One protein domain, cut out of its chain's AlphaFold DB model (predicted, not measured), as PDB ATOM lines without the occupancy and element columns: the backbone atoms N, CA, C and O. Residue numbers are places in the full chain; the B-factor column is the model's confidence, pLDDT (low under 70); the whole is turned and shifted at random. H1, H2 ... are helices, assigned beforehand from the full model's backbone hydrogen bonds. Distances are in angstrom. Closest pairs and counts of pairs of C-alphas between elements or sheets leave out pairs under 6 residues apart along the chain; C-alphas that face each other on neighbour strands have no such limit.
ATOM      1  N   PHE A   4      36.253  40.382  47.286       58.47
ATOM      2  CA  PHE A   4      36.072  40.809  48.676       58.47
ATOM      3  C   PHE A   4      37.391  41.274  49.327       58.47
ATOM      4  O   PHE A   4      37.364  41.977  50.329       58.47
ATOM      5  N   PHE A   5      38.541  40.918  48.738       67.56
ATOM      6  CA  PHE A   5      39.884  41.308  49.190       67.56
ATOM      7  C   PHE A   5      40.432  42.551  48.462       67.56
ATOM      8  O   PHE A   5      41.622  42.834  48.549       67.56
ATOM      9  N   GLY A   6      39.587  43.289  47.730       68.44
ATOM     10  CA  GLY A   6      39.988  44.516  47.029       68.44
ATOM     11  C   GLY A   6      40.611  44.305  45.644       68.44
ATOM     12  O   GLY A   6      41.052  45.272  45.033       68.44
ATOM     13  N   TYR A   7      40.621  43.076  45.117       71.62
ATOM     14  CA  TYR A   7      41.035  42.815  43.736       71.62
ATOM     15  C   TYR A   7      39.893  43.104  42.760       71.62
ATOM     16  O   TYR A   7      38.771  42.619  42.943       71.62
ATOM     17  N   SER A   8      40.176  43.848  41.689       76.75
ATOM     18  CA  SER A   8      39.209  44.039  40.608       76.75
ATOM     19  C   SER A   8      38.962  42.719  39.860       76.75
ATOM     20  O   SER A   8      39.835  41.848  39.793       76.75
ATOM     21  N   ILE A   9      37.765  42.556  39.279       75.94
ATOM     22  CA  ILE A   9      37.453  41.417  38.391       75.94
ATOM     23  C   ILE A   9      38.490  41.324  37.266       75.94
ATOM     24  O   ILE A   9      38.919  40.230  36.913       75.94
ATOM     25  N   GLU A  10      38.917  42.473  36.752       68.88
ATOM     26  CA  GLU A  10      39.936  42.588  35.715       68.88
ATOM     27  C   GLU A  10      41.288  42.031  36.168       68.88
ATOM     28  O   GLU A  10      41.894  41.245  35.445       68.88
ATOM     29  N   MET A  11      41.732  42.352  37.389       69.44
ATOM     30  CA  MET A  11      42.956  41.782  37.951       69.44
ATOM     31  C   MET A  11      42.856  40.266  38.074       69.44
ATOM     32  O   MET A  11      43.793  39.568  37.704       69.44
ATOM     33  N   ILE A  12      41.727  39.741  38.553       75.38
ATOM     34  CA  ILE A  12      41.523  38.292  38.686       75.38
ATOM     35  C   ILE A  12      41.542  37.626  37.305       75.38
ATOM     36  O   ILE A  12      42.213  36.614  37.127       75.38
ATOM     37  N   HIS A  13      40.846  38.205  36.329       75.19
ATOM     38  CA  HIS A  13      40.835  37.719  34.955       75.19
ATOM     39  C   HIS A  13      42.254  37.703  34.378       75.19
ATOM     40  O   HIS A  13      42.785  36.622  34.142       75.19
ATOM     41  N   ARG A  14      42.936  38.856  34.297       69.75
ATOM     42  CA  ARG A  14      44.305  38.949  33.754       69.75
ATOM     43  C   ARG A  14      45.273  37.985  34.428       69.75
ATOM     44  O   ARG A  14      46.076  37.340  33.771       69.75
ATOM     45  N   THR A  15      45.154  37.829  35.734       69.81
ATOM     46  CA  THR A  15      46.069  37.002  36.515       69.81
ATOM     47  C   THR A  15      45.861  35.502  36.280       69.81
ATOM     48  O   THR A  15      46.830  34.755  36.163       69.81
ATOM     49  N   PHE A  16      44.611  35.037  36.202       70.06
ATOM     50  CA  PHE A  16      44.331  33.604  36.085       70.06
ATOM     51  C   PHE A  16      44.138  33.140  34.646       70.06
ATOM     52  O   PHE A  16      44.584  32.040  34.337       70.06
ATOM     53  N   THR A  17      43.502  33.934  33.775       73.50
ATOM     54  CA  THR A  17      43.219  33.538  32.385       73.50
ATOM     55  C   THR A  17      44.370  33.817  31.427       73.50
ATOM     56  O   THR A  17      44.521  33.081  30.455       73.50
ATOM     57  N   HIS A  18      45.231  34.797  31.724       77.19
ATOM     58  CA  HIS A  18      46.374  35.136  30.871       77.19
ATOM     59  C   HIS A  18      47.652  34.432  31.333       77.19
ATOM     60  O   HIS A  18      48.687  35.047  31.584       77.19
ATOM     61  N   SER A  19      47.567  33.106  31.429       85.94
ATOM     62  CA  SER A  19      48.683  32.252  31.813       85.94
ATOM     63  C   SER A  19      48.869  31.106  30.826       85.94
ATOM     64  O   SER A  19      47.902  30.477  30.381       85.94
ATOM     65  N   ILE A  20      50.129  30.773  30.528       89.50
ATOM     66  CA  ILE A  20      50.468  29.650  29.645       89.50
ATOM     67  C   ILE A  20      49.964  28.316  30.211       89.50
ATOM     68  O   ILE A  20      49.722  27.372  29.459       89.50
ATOM     69  N   TRP A  21      49.745  28.238  31.527       89.88
ATOM     70  CA  TRP A  21      49.232  27.036  32.178       89.88
ATOM     71  C   TRP A  21      47.841  26.654  31.691       89.88
ATOM     72  O   TRP A  21      47.567  25.462  31.585       89.88
ATOM     73  N   ILE A  22      46.986  27.616  31.332       89.81
ATOM     74  CA  ILE A  22      45.670  27.306  30.754       89.81
ATOM     75  C   ILE A  22      45.823  26.677  29.376       89.81
ATOM     76  O   ILE A  22      45.184  25.664  29.097       89.81
ATOM     77  N   VAL A  23      46.708  27.221  28.538       92.44
ATOM     78  CA  VAL A  23      47.004  26.644  27.219       92.44
ATOM     79  C   VAL A  23      47.510  25.212  27.380       92.44
ATOM     80  O   VAL A  23      46.978  24.293  26.758       92.44
ATOM     81  N   LEU A  24      48.492  24.997  28.260       93.50
ATOM     82  CA  LEU A  24      49.057  23.671  28.519       93.50
ATOM     83  C   LEU A  24      48.020  22.703  29.096       93.50
ATOM     84  O   LEU A  24      47.979  21.541  28.694       93.50
ATOM     85  N   PHE A  25      47.159  23.171  29.997       93.69
ATOM     86  CA  PHE A  25      46.080  22.375  30.572       93.69
ATOM     87  C   PHE A  25      45.059  21.945  29.513       93.69
ATOM     88  O   PHE A  25      44.679  20.775  29.466       93.69
ATOM     89  N   LEU A  26      44.669  22.847  28.608       94.31
ATOM     90  CA  LEU A  26      43.784  22.524  27.487       94.31
ATOM     91  C   LEU A  26      44.432  21.521  26.523       94.31
ATOM     92  O   LEU A  26      43.782  20.550  26.129       94.31
ATOM     93  N   VAL A  27      45.719  21.689  26.194       95.62
ATOM     94  CA  VAL A  27      46.469  20.711  25.383       95.62
ATOM     95  C   VAL A  27      46.508  19.348  26.071       95.62
ATOM     96  O   VAL A  27      46.263  18.329  25.420       95.62
ATOM     97  N   LEU A  28      46.768  19.316  27.380       97.00
ATOM     98  CA  LEU A  28      46.795  18.085  28.165       97.00
ATOM     99  C   LEU A  28      45.439  17.377  28.129       97.00
ATOM    100  O   LEU A  28      45.394  16.179  27.847       97.00
ATOM    101  N   ILE A  29      44.334  18.098  28.341       96.12
ATOM    102  CA  ILE A  29      42.991  17.519  28.214       96.12
ATOM    103  C   ILE A  29      42.785  16.977  26.799       96.12
ATOM    104  O   ILE A  29      42.345  15.837  26.653       96.12
ATOM    105  N   GLY A  30      43.157  17.739  25.767       94.25
ATOM    106  CA  GLY A  30      43.074  17.306  24.371       94.25
ATOM    107  C   GLY A  30      43.815  15.991  24.109       94.25
ATOM    108  O   GLY A  30      43.282  15.105  23.442       94.25
ATOM    109  N   LEU A  31      45.004  15.815  24.695       96.19
ATOM    110  CA  LEU A  31      45.759  14.559  24.634       96.19
ATOM    111  C   LEU A  31      45.040  13.414  25.363       96.19
ATOM    112  O   LEU A  31      44.926  12.318  24.808       96.19
ATOM    113  N   LEU A  32      44.520  13.661  26.571       96.56
ATOM    114  CA  LEU A  32      43.806  12.653  27.367       96.56
ATOM    115  C   LEU A  32      42.528  12.164  26.669       96.56
ATOM    116  O   LEU A  32      42.223  10.971  26.691       96.56
ATOM    117  N   VAL A  33      41.807  13.061  25.994       95.69
ATOM    118  CA  VAL A  33      40.553  12.743  25.293       95.69
ATOM    119  C   VAL A  33      40.747  12.439  23.804       95.69
ATOM    120  O   VAL A  33      39.769  12.353  23.064       95.69
ATOM    121  N   ASN A  34      41.979  12.210  23.335       93.62
ATOM    122  CA  ASN A  34      42.273  12.002  21.908       93.62
ATOM    123  C   ASN A  34      41.568  10.790  21.277       93.62
ATOM    124  O   ASN A  34      41.347  10.739  20.065       93.62
ATOM    125  N   LYS A  35      41.165   9.821  22.100       93.00
ATOM    126  CA  LYS A  35      40.396   8.648  21.657       93.00
ATOM    127  C   LYS A  35      38.877   8.856  21.720       93.00
ATOM    128  O   LYS A  35      38.135   8.003  21.242       93.00
ATOM    129  N   VAL A  36      38.405   9.963  22.296       92.75
ATOM    130  CA  VAL A  36      36.978  10.249  22.468       92.75
ATOM    131  C   VAL A  36      36.426  10.889  21.198       92.75
ATOM    132  O   VAL A  36      36.825  11.982  20.791       92.75
ATOM    133  N   TYR A  37      35.475  10.197  20.574       93.44
ATOM    134  CA  TYR A  37      34.802  10.650  19.364       93.44
ATOM    135  C   TYR A  37      33.312  10.850  19.616       93.44
ATOM    136  O   TYR A  37      32.607   9.917  20.012       93.44
ATOM    137  N   ILE A  38      32.820  12.056  19.343       89.69
ATOM    138  CA  ILE A  38      31.409  12.385  19.497       89.69
ATOM    139  C   ILE A  38      30.705  12.095  18.173       89.69
ATOM    140  O   ILE A  38      30.730  12.897  17.238       89.69
ATOM    141  N   LYS A  39      30.055  10.926  18.098       87.88
ATOM    142  CA  LYS A  39      29.377  10.444  16.881       87.88
ATOM    143  C   LYS A  39      28.320  11.421  16.358       87.88
ATOM    144  O   LYS A  39      28.240  11.595  15.148       87.88
ATOM    145  N   LYS A  40      27.564  12.071  17.255       84.50
ATOM    146  CA  LYS A  40      26.501  13.036  16.909       84.50
ATOM    147  C   LYS A  40      27.018  14.172  16.019       84.50
ATOM    148  O   LYS A  40      26.368  14.513  15.044       84.50
ATOM    149  N   TYR A  41      28.209  14.687  16.322       81.88
ATOM    150  CA  TYR A  41      28.805  15.839  15.637       81.88
ATOM    151  C   TYR A  41      29.937  15.458  14.676       81.88
ATOM    152  O   TYR A  41      30.589  16.330  14.116       81.88
ATOM    153  N   LYS A  42      30.197  14.154  14.498       88.06
ATOM    154  CA  LYS A  42      31.319  13.620  13.709       88.06
ATOM    155  C   LYS A  42      32.672  14.278  14.046       88.06
ATOM    156  O   LYS A  42      33.503  14.506  13.171       88.06
ATOM    157  N   LEU A  43      32.891  14.571  15.329       88.56
ATOM    158  CA  LEU A  43      34.017  15.369  15.812       88.56
ATOM    159  C   LEU A  43      34.804  14.600  16.880       88.56
ATOM    160  O   LEU A  43      34.218  13.997  17.783       88.56
ATOM    161  N   LYS A  44      36.141  14.634  16.810       90.50
ATOM    162  CA  LYS A  44      36.970  14.185  17.941       90.50
ATOM    163  C   LYS A  44      36.973  15.273  18.998       90.50
ATOM    164  O   LYS A  44      37.285  16.420  18.693       90.50
ATOM    165  N   LEU A  45      36.686  14.897  20.238       91.06
ATOM    166  CA  LEU A  45      36.651  15.845  21.344       91.06
ATOM    167  C   LEU A  45      38.020  16.518  21.560       91.06
ATOM    168  O   LEU A  45      38.073  17.682  21.940       91.06
ATOM    169  N   SER A  46      39.123  15.836  21.228       93.88
ATOM    170  CA  SER A  46      40.466  16.427  21.275       93.88
ATOM    171  C   SER A  46      40.631  17.651  20.388       93.88
ATOM    172  O   SER A  46      41.293  18.596  20.805       93.88
ATOM    173  N   TRP A  47      39.990  17.683  19.214       92.25
ATOM    174  CA  TRP A  47      40.047  18.850  18.333       92.25
ATOM    175  C   TRP A  47      39.467  20.092  18.998       92.25
ATOM    176  O   TRP A  47      40.060  21.155  18.883       92.25
ATOM    177  N   VAL A  48      38.370  19.954  19.748       92.62
ATOM    178  CA  VAL A  48      37.761  21.077  20.478       92.62
ATOM    179  C   VAL A  48      38.773  21.681  21.449       92.62
ATOM    180  O   VAL A  48      39.019  22.881  21.419       92.62
ATOM    181  N   PHE A  49      39.424  20.845  22.257       94.06
ATOM    182  CA  PHE A  49      40.427  21.312  23.214       94.06
ATOM    183  C   PHE A  49      41.670  21.898  22.538       94.06
ATOM    184  O   PHE A  49      42.205  22.889  23.029       94.06
ATOM    185  N   TYR A  50      42.105  21.353  21.400       93.25
ATOM    186  CA  TYR A  50      43.216  21.927  20.635       93.25
ATOM    187  C   TYR A  50      42.872  23.286  20.026       93.25
ATOM    188  O   TYR A  50      43.703  24.188  20.085       93.25
ATOM    189  N   PHE A  51      41.656  23.470  19.507       91.56
ATOM    190  CA  PHE A  51      41.205  24.777  19.022       91.56
ATOM    191  C   PHE A  51      41.084  25.793  20.159       91.56
ATOM    192  O   PHE A  51      41.527  26.928  19.998       91.56
ATOM    193  N   LEU A  52      40.575  25.388  21.326       90.69
ATOM    194  CA  LEU A  52      40.530  26.254  22.509       90.69
ATOM    195  C   LEU A  52      41.933  26.634  22.997       90.69
ATOM    196  O   LEU A  52      42.174  27.795  23.329       90.69
ATOM    197  N   ALA A  53      42.866  25.679  23.013       92.25
ATOM    198  CA  ALA A  53      44.254  25.935  23.383       92.25
ATOM    199  C   ALA A  53      44.923  26.907  22.403       92.25
ATOM    200  O   ALA A  53      45.581  27.851  22.832       92.25
ATOM    201  N   LEU A  54      44.717  26.704  21.099       92.38
ATOM    202  CA  LEU A  54      45.252  27.568  20.050       92.38
ATOM    203  C   LEU A  54      44.667  28.981  20.131       92.38
ATOM    204  O   LEU A  54      45.425  29.944  20.079       92.38
ATOM    205  N   GLY A  55      43.352  29.115  20.323       88.81
ATOM    206  CA  GLY A  55      42.709  30.415  20.519       88.81
ATOM    207  C   GLY A  55      43.241  31.145  21.754       88.81
ATOM    208  O   GLY A  55      43.625  32.307  21.663       88.81
ATOM    209  N   SER A  56      43.365  30.439  22.882       89.00
ATOM    210  CA  SER A  56      43.924  31.000  24.123       89.00
ATOM    211  C   SER A  56      45.389  31.419  23.954       89.00
ATOM    212  O   SER A  56      45.804  32.458  24.459       89.00
ATOM    213  N   PHE A  57      46.178  30.633  23.217       90.56
ATOM    214  CA  PHE A  57      47.569  30.960  22.916       90.56
ATOM    215  C   PHE A  57      47.691  32.202  22.030       90.56
ATOM    216  O   PHE A  57      48.502  33.076  22.323       90.56
ATOM    217  N   ILE A  58      46.873  32.308  20.978       88.69
ATOM    218  CA  ILE A  58      46.853  33.493  20.112       88.69
ATOM    219  C   ILE A  58      46.468  34.734  20.916       88.69
ATOM    220  O   ILE A  58      47.134  35.753  20.775       88.69
ATOM    221  N   HIS A  59      45.465  34.643  21.791       85.31
ATOM    222  CA  HIS A  59      45.070  35.756  22.655       85.31
ATOM    223  C   HIS A  59      46.222  36.209  23.569       85.31
ATOM    224  O   HIS A  59      46.590  37.378  23.548       85.31
ATOM    225  N   LEU A  60      46.910  35.273  24.240       86.69
ATOM    226  CA  LEU A  60      48.118  35.578  25.026       86.69
ATOM    227  C   LEU A  60      49.214  36.267  24.203       86.69
ATOM    228  O   LEU A  60      49.897  37.168  24.696       86.69
ATOM    229  N   MET A  61      49.418  35.825  22.959       84.38
ATOM    230  CA  MET A  61      50.378  36.467  22.063       84.38
ATOM    231  C   MET A  61      49.936  37.883  21.696       84.38
ATOM    232  O   MET A  61      50.764  38.791  21.722       84.38
ATOM    233  N   LEU A  62      48.654  38.084  21.379       80.94
ATOM    234  CA  LEU A  62      48.100  39.399  21.063       80.94
ATOM    235  C   LEU A  62      48.242  40.358  22.243       80.94
ATOM    236  O   LEU A  62      48.709  41.475  22.040       80.94
ATOM    237  N   ASP A  63      47.978  39.915  23.470       78.69
ATOM    238  CA  ASP A  63      48.183  40.741  24.663       78.69
ATOM    239  C   ASP A  63      49.652  41.140  24.837       78.69
ATOM    240  O   ASP A  63      49.964  42.299  25.112       78.69
ATOM    241  N   GLY A  64      50.580  40.202  24.624       78.69
ATOM    242  CA  GLY A  64      52.012  40.481  24.719       78.69
ATOM    243  C   GLY A  64      52.530  41.420  23.621       78.69
ATOM    244  O   GLY A  64      53.544  42.098  23.825       78.69
ATOM    245  N   ILE A  65      51.856  41.459  22.467       80.31
ATOM    246  CA  ILE A  65      52.186  42.313  21.317       80.31
ATOM    247  C   ILE A  65      51.536  43.700  21.436       80.31
ATOM    248  O   ILE A  65      52.193  44.689  21.110       80.31
ATOM    249  N   LEU A  66      50.274  43.766  21.875       75.19
ATOM    250  CA  LEU A  66      49.411  44.953  21.808       75.19
ATOM    251  C   LEU A  66      49.233  45.666  23.156       75.19
ATOM    252  O   LEU A  66      49.257  46.891  23.187       75.19
ATOM    253  N   LEU A  67      49.067  44.925  24.256       69.69
ATOM    254  CA  LEU A  67      48.822  45.470  25.605       69.69
ATOM    255  C   LEU A  67      50.099  45.591  26.446       69.69
ATOM    256  O   LEU A  67      50.064  45.970  27.615       69.69
ATOM    257  N   GLY A  68      51.249  45.280  25.850       68.31
ATOM    258  CA  GLY A  68      52.558  45.606  26.396       68.31
ATOM    259  C   GLY A  68      53.072  44.646  27.459       68.31
ATOM    260  O   GLY A  68      54.287  44.520  27.555       68.31
ATOM    261  N   SER A  69      52.240  43.922  28.211       72.56
ATOM    262  CA  SER A  69      52.761  42.911  29.132       72.56
ATOM    263  C   SER A  69      51.790  41.814  29.555       72.56
ATOM    264  O   SER A  69      50.588  42.025  29.739       72.56
ATOM    265  N   VAL A  70      52.353  40.611  29.716       79.88
ATOM    266  CA  VAL A  70      51.636  39.405  30.141       79.88
ATOM    267  C   VAL A  70      52.465  38.629  31.162       79.88
ATOM    268  O   VAL A  70      53.668  38.409  30.984       79.88
ATOM    269  N   PHE A  71      51.807  38.152  32.217       83.38
ATOM    270  CA  PHE A  71      52.398  37.284  33.236       83.38
ATOM    271  C   PHE A  71      52.286  35.808  32.837       83.38
ATOM    272  O   PHE A  71      51.523  35.041  33.422       83.38
ATOM    273  N   LEU A  72      53.079  35.392  31.845       82.81
ATOM    274  CA  LEU A  72      53.000  34.052  31.240       82.81
ATOM    275  C   LEU A  72      53.018  32.895  32.247       82.81
ATOM    276  O   LEU A  72      52.354  31.888  32.021       82.81
ATOM    277  N   PHE A  73      53.784  33.019  33.330       84.50
ATOM    278  CA  PHE A  73      54.049  31.922  34.265       84.50
ATOM    279  C   PHE A  73      53.320  32.047  35.611       84.50
ATOM    280  O   PHE A  73      53.556  31.225  36.504       84.50
ATOM    281  N   TYR A  74      52.421  33.023  35.772       80.19
ATOM    282  CA  TYR A  74      51.623  33.162  36.993       80.19
ATOM    283  C   TYR A  74      50.773  31.898  37.229       80.19
ATOM    284  O   TYR A  74      50.222  31.381  36.254       80.19
ATOM    285  N   PRO A  75      50.627  31.371  38.467       79.06
ATOM    286  CA  PRO A  75      51.039  31.934  39.766       79.06
ATOM    287  C   PRO A  75      52.460  31.584  40.222       79.06
ATOM    288  O   PRO A  75      52.890  32.055  41.269       79.06
ATOM    289  N   PHE A  76      53.187  30.741  39.490       83.94
ATOM    290  CA  PHE A  76      54.495  30.251  39.944       83.94
ATOM    291  C   PHE A  76      55.616  31.275  39.762       83.94
ATOM    292  O   PHE A  76      56.637  31.199  40.440       83.94
ATOM    293  N   SER A  77      55.437  32.228  38.850       82.12
ATOM    294  CA  SER A  77      56.373  33.324  38.638       82.12
ATOM    295  C   SER A  77      55.635  34.598  38.243       82.12
ATOM    296  O   SER A  77      54.692  34.565  37.455       82.12
ATOM    297  N   PHE A  78      56.107  35.722  38.779       80.75
ATOM    298  CA  PHE A  78      55.659  37.077  38.445       80.75
ATOM    299  C   PHE A  78      56.483  37.691  37.307       80.75
ATOM    300  O   PHE A  78      56.499  38.905  37.132       80.75
ATOM    301  N   PHE A  79      57.216  36.864  36.555       80.88
ATOM    302  CA  PHE A  79      57.990  37.325  35.413       80.88
ATOM    303  C   PHE A  79      57.059  37.884  34.334       80.88
ATOM    304  O   PHE A  79      56.211  37.175  33.787       80.88
ATOM    305  N   GLU A  80      57.243  39.163  34.045       79.75
ATOM    306  CA  GLU A  80      56.491  39.915  33.057       79.75
ATOM    307  C   GLU A  80      57.214  39.831  31.710       79.75
ATOM    308  O   GLU A  80      58.373  40.236  31.587       79.75
ATOM    309  N   MET A  81      56.552  39.270  30.697       78.56
ATOM    310  CA  MET A  81      57.084  39.225  29.336       78.56
ATOM    311  C   MET A  81      56.359  40.254  28.474       78.56
ATOM    312  O   MET A  81      55.131  40.334  28.469       78.56
ATOM    313  N   SER A  82      57.144  41.024  27.728       75.19
ATOM    314  CA  SER A  82      56.676  42.065  26.824       75.19
ATOM    315  C   SER A  82      57.356  41.899  25.473       75.19
ATOM    316  O   SER A  82      58.587  41.867  25.411       75.19
ATOM    317  N   PHE A  83      56.578  41.802  24.393       72.56
ATOM    318  CA  PHE A  83      57.146  41.787  23.045       72.56
ATOM    319  C   PHE A  83      57.379  43.208  22.516       72.56
ATOM    320  O   PHE A  83      58.257  43.394  21.677       72.56
ATOM    321  N   ASN A  84      56.650  44.214  23.029       69.12
ATOM    322  CA  ASN A  84      56.808  45.642  22.698       69.12
ATOM    323  C   ASN A  84      56.909  45.935  21.181       69.12
ATOM    324  O   ASN A  84      57.562  46.894  20.768       69.12
ATOM    325  N   LEU A  85      56.276  45.112  20.337       66.44
ATOM    326  CA  LEU A  85      56.419  45.199  18.880       66.44
ATOM    327  C   LEU A  85      55.637  46.377  18.287       66.44
ATOM    328  O   LEU A  85      56.067  46.957  17.291       66.44
ATOM    329  N   ILE A  86      54.518  46.763  18.905       65.94
ATOM    330  CA  ILE A  86      53.706  47.910  18.495       65.94
ATOM    331  C   ILE A  86      53.643  48.879  19.677       65.94
ATOM    332  O   ILE A  86      52.781  48.796  20.539       65.94
ATOM    333  N   LYS A  87      54.580  49.827  19.724       57.88
ATOM    334  CA  LYS A  87      54.607  50.912  20.722       57.88
ATOM    335  C   LYS A  87      53.738  52.103  20.289       57.88
ATOM    336  O   LYS A  87      54.142  53.257  20.429       57.88
TER     337      LYS A  87
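What this domain is: This is residues 4 to 87 of the 121 residues of an uncharacterized protein of archaeon (UniProt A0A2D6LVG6). Two helices, H2 and H3, lie side by side as a helical hairpin, and at its open end are the short helix H1 and a long looped tail, residues 67 to 87, with no named element. A loop joins H2 to H3 at the hairpin's other end, where residues 38 to 43 stick out; residues 4 to 13, of which 9 to 13 belong to H1, stick out too. The printed part has 84 residues, with three named helices in the order H1, H2, H3 and no named strand, and its class is all helix. It is loose, with a radius of gyration of the C-alphas of 15.7 A, and spans 45 by 36 by 20 A.

How they stand to each other: H1, residues 9 to 17, and H2, residues 20 to 32, meet only through their link, which is tight. H3, residues 45 to 66, touches H2, and the two form a hairpin. Their closest C-alphas, those of Gly 30 and Ser 46, are 4.1 A apart. They run opposite ways at a shallow tilt of 14 degrees. H1 and H3 are apart. In the link between H2 and H3, residues 37 to 38 pair with residues 43 to 44, antiparallel. In H1, H2 and H3 every O i to N i+4 pair is within hydrogen-bond range.

Where its parts are: H1 begins at C-alpha 9, (37.453, 41.417, 38.391), and is 11.5 A long. H2 begins at C-alpha 20, (50.468, 29.650, 29.645), and is 18.4 A long. H3, 31.8 A long, ends at C-alpha 66, (49.411, 44.953, 21.808).

The domain as a whole: The C-alphas farthest apart, those of Lys 39 and Lys 87, are 47.8 A apart. The printed part has no cut. The link from H2 to H3, 12 residues, is long. Mean pLDDT of the printed part is 83.1; residues 4 to 6, 10 to 11, 14 to 15, 67 to 68 and 84 to 87 are under 70.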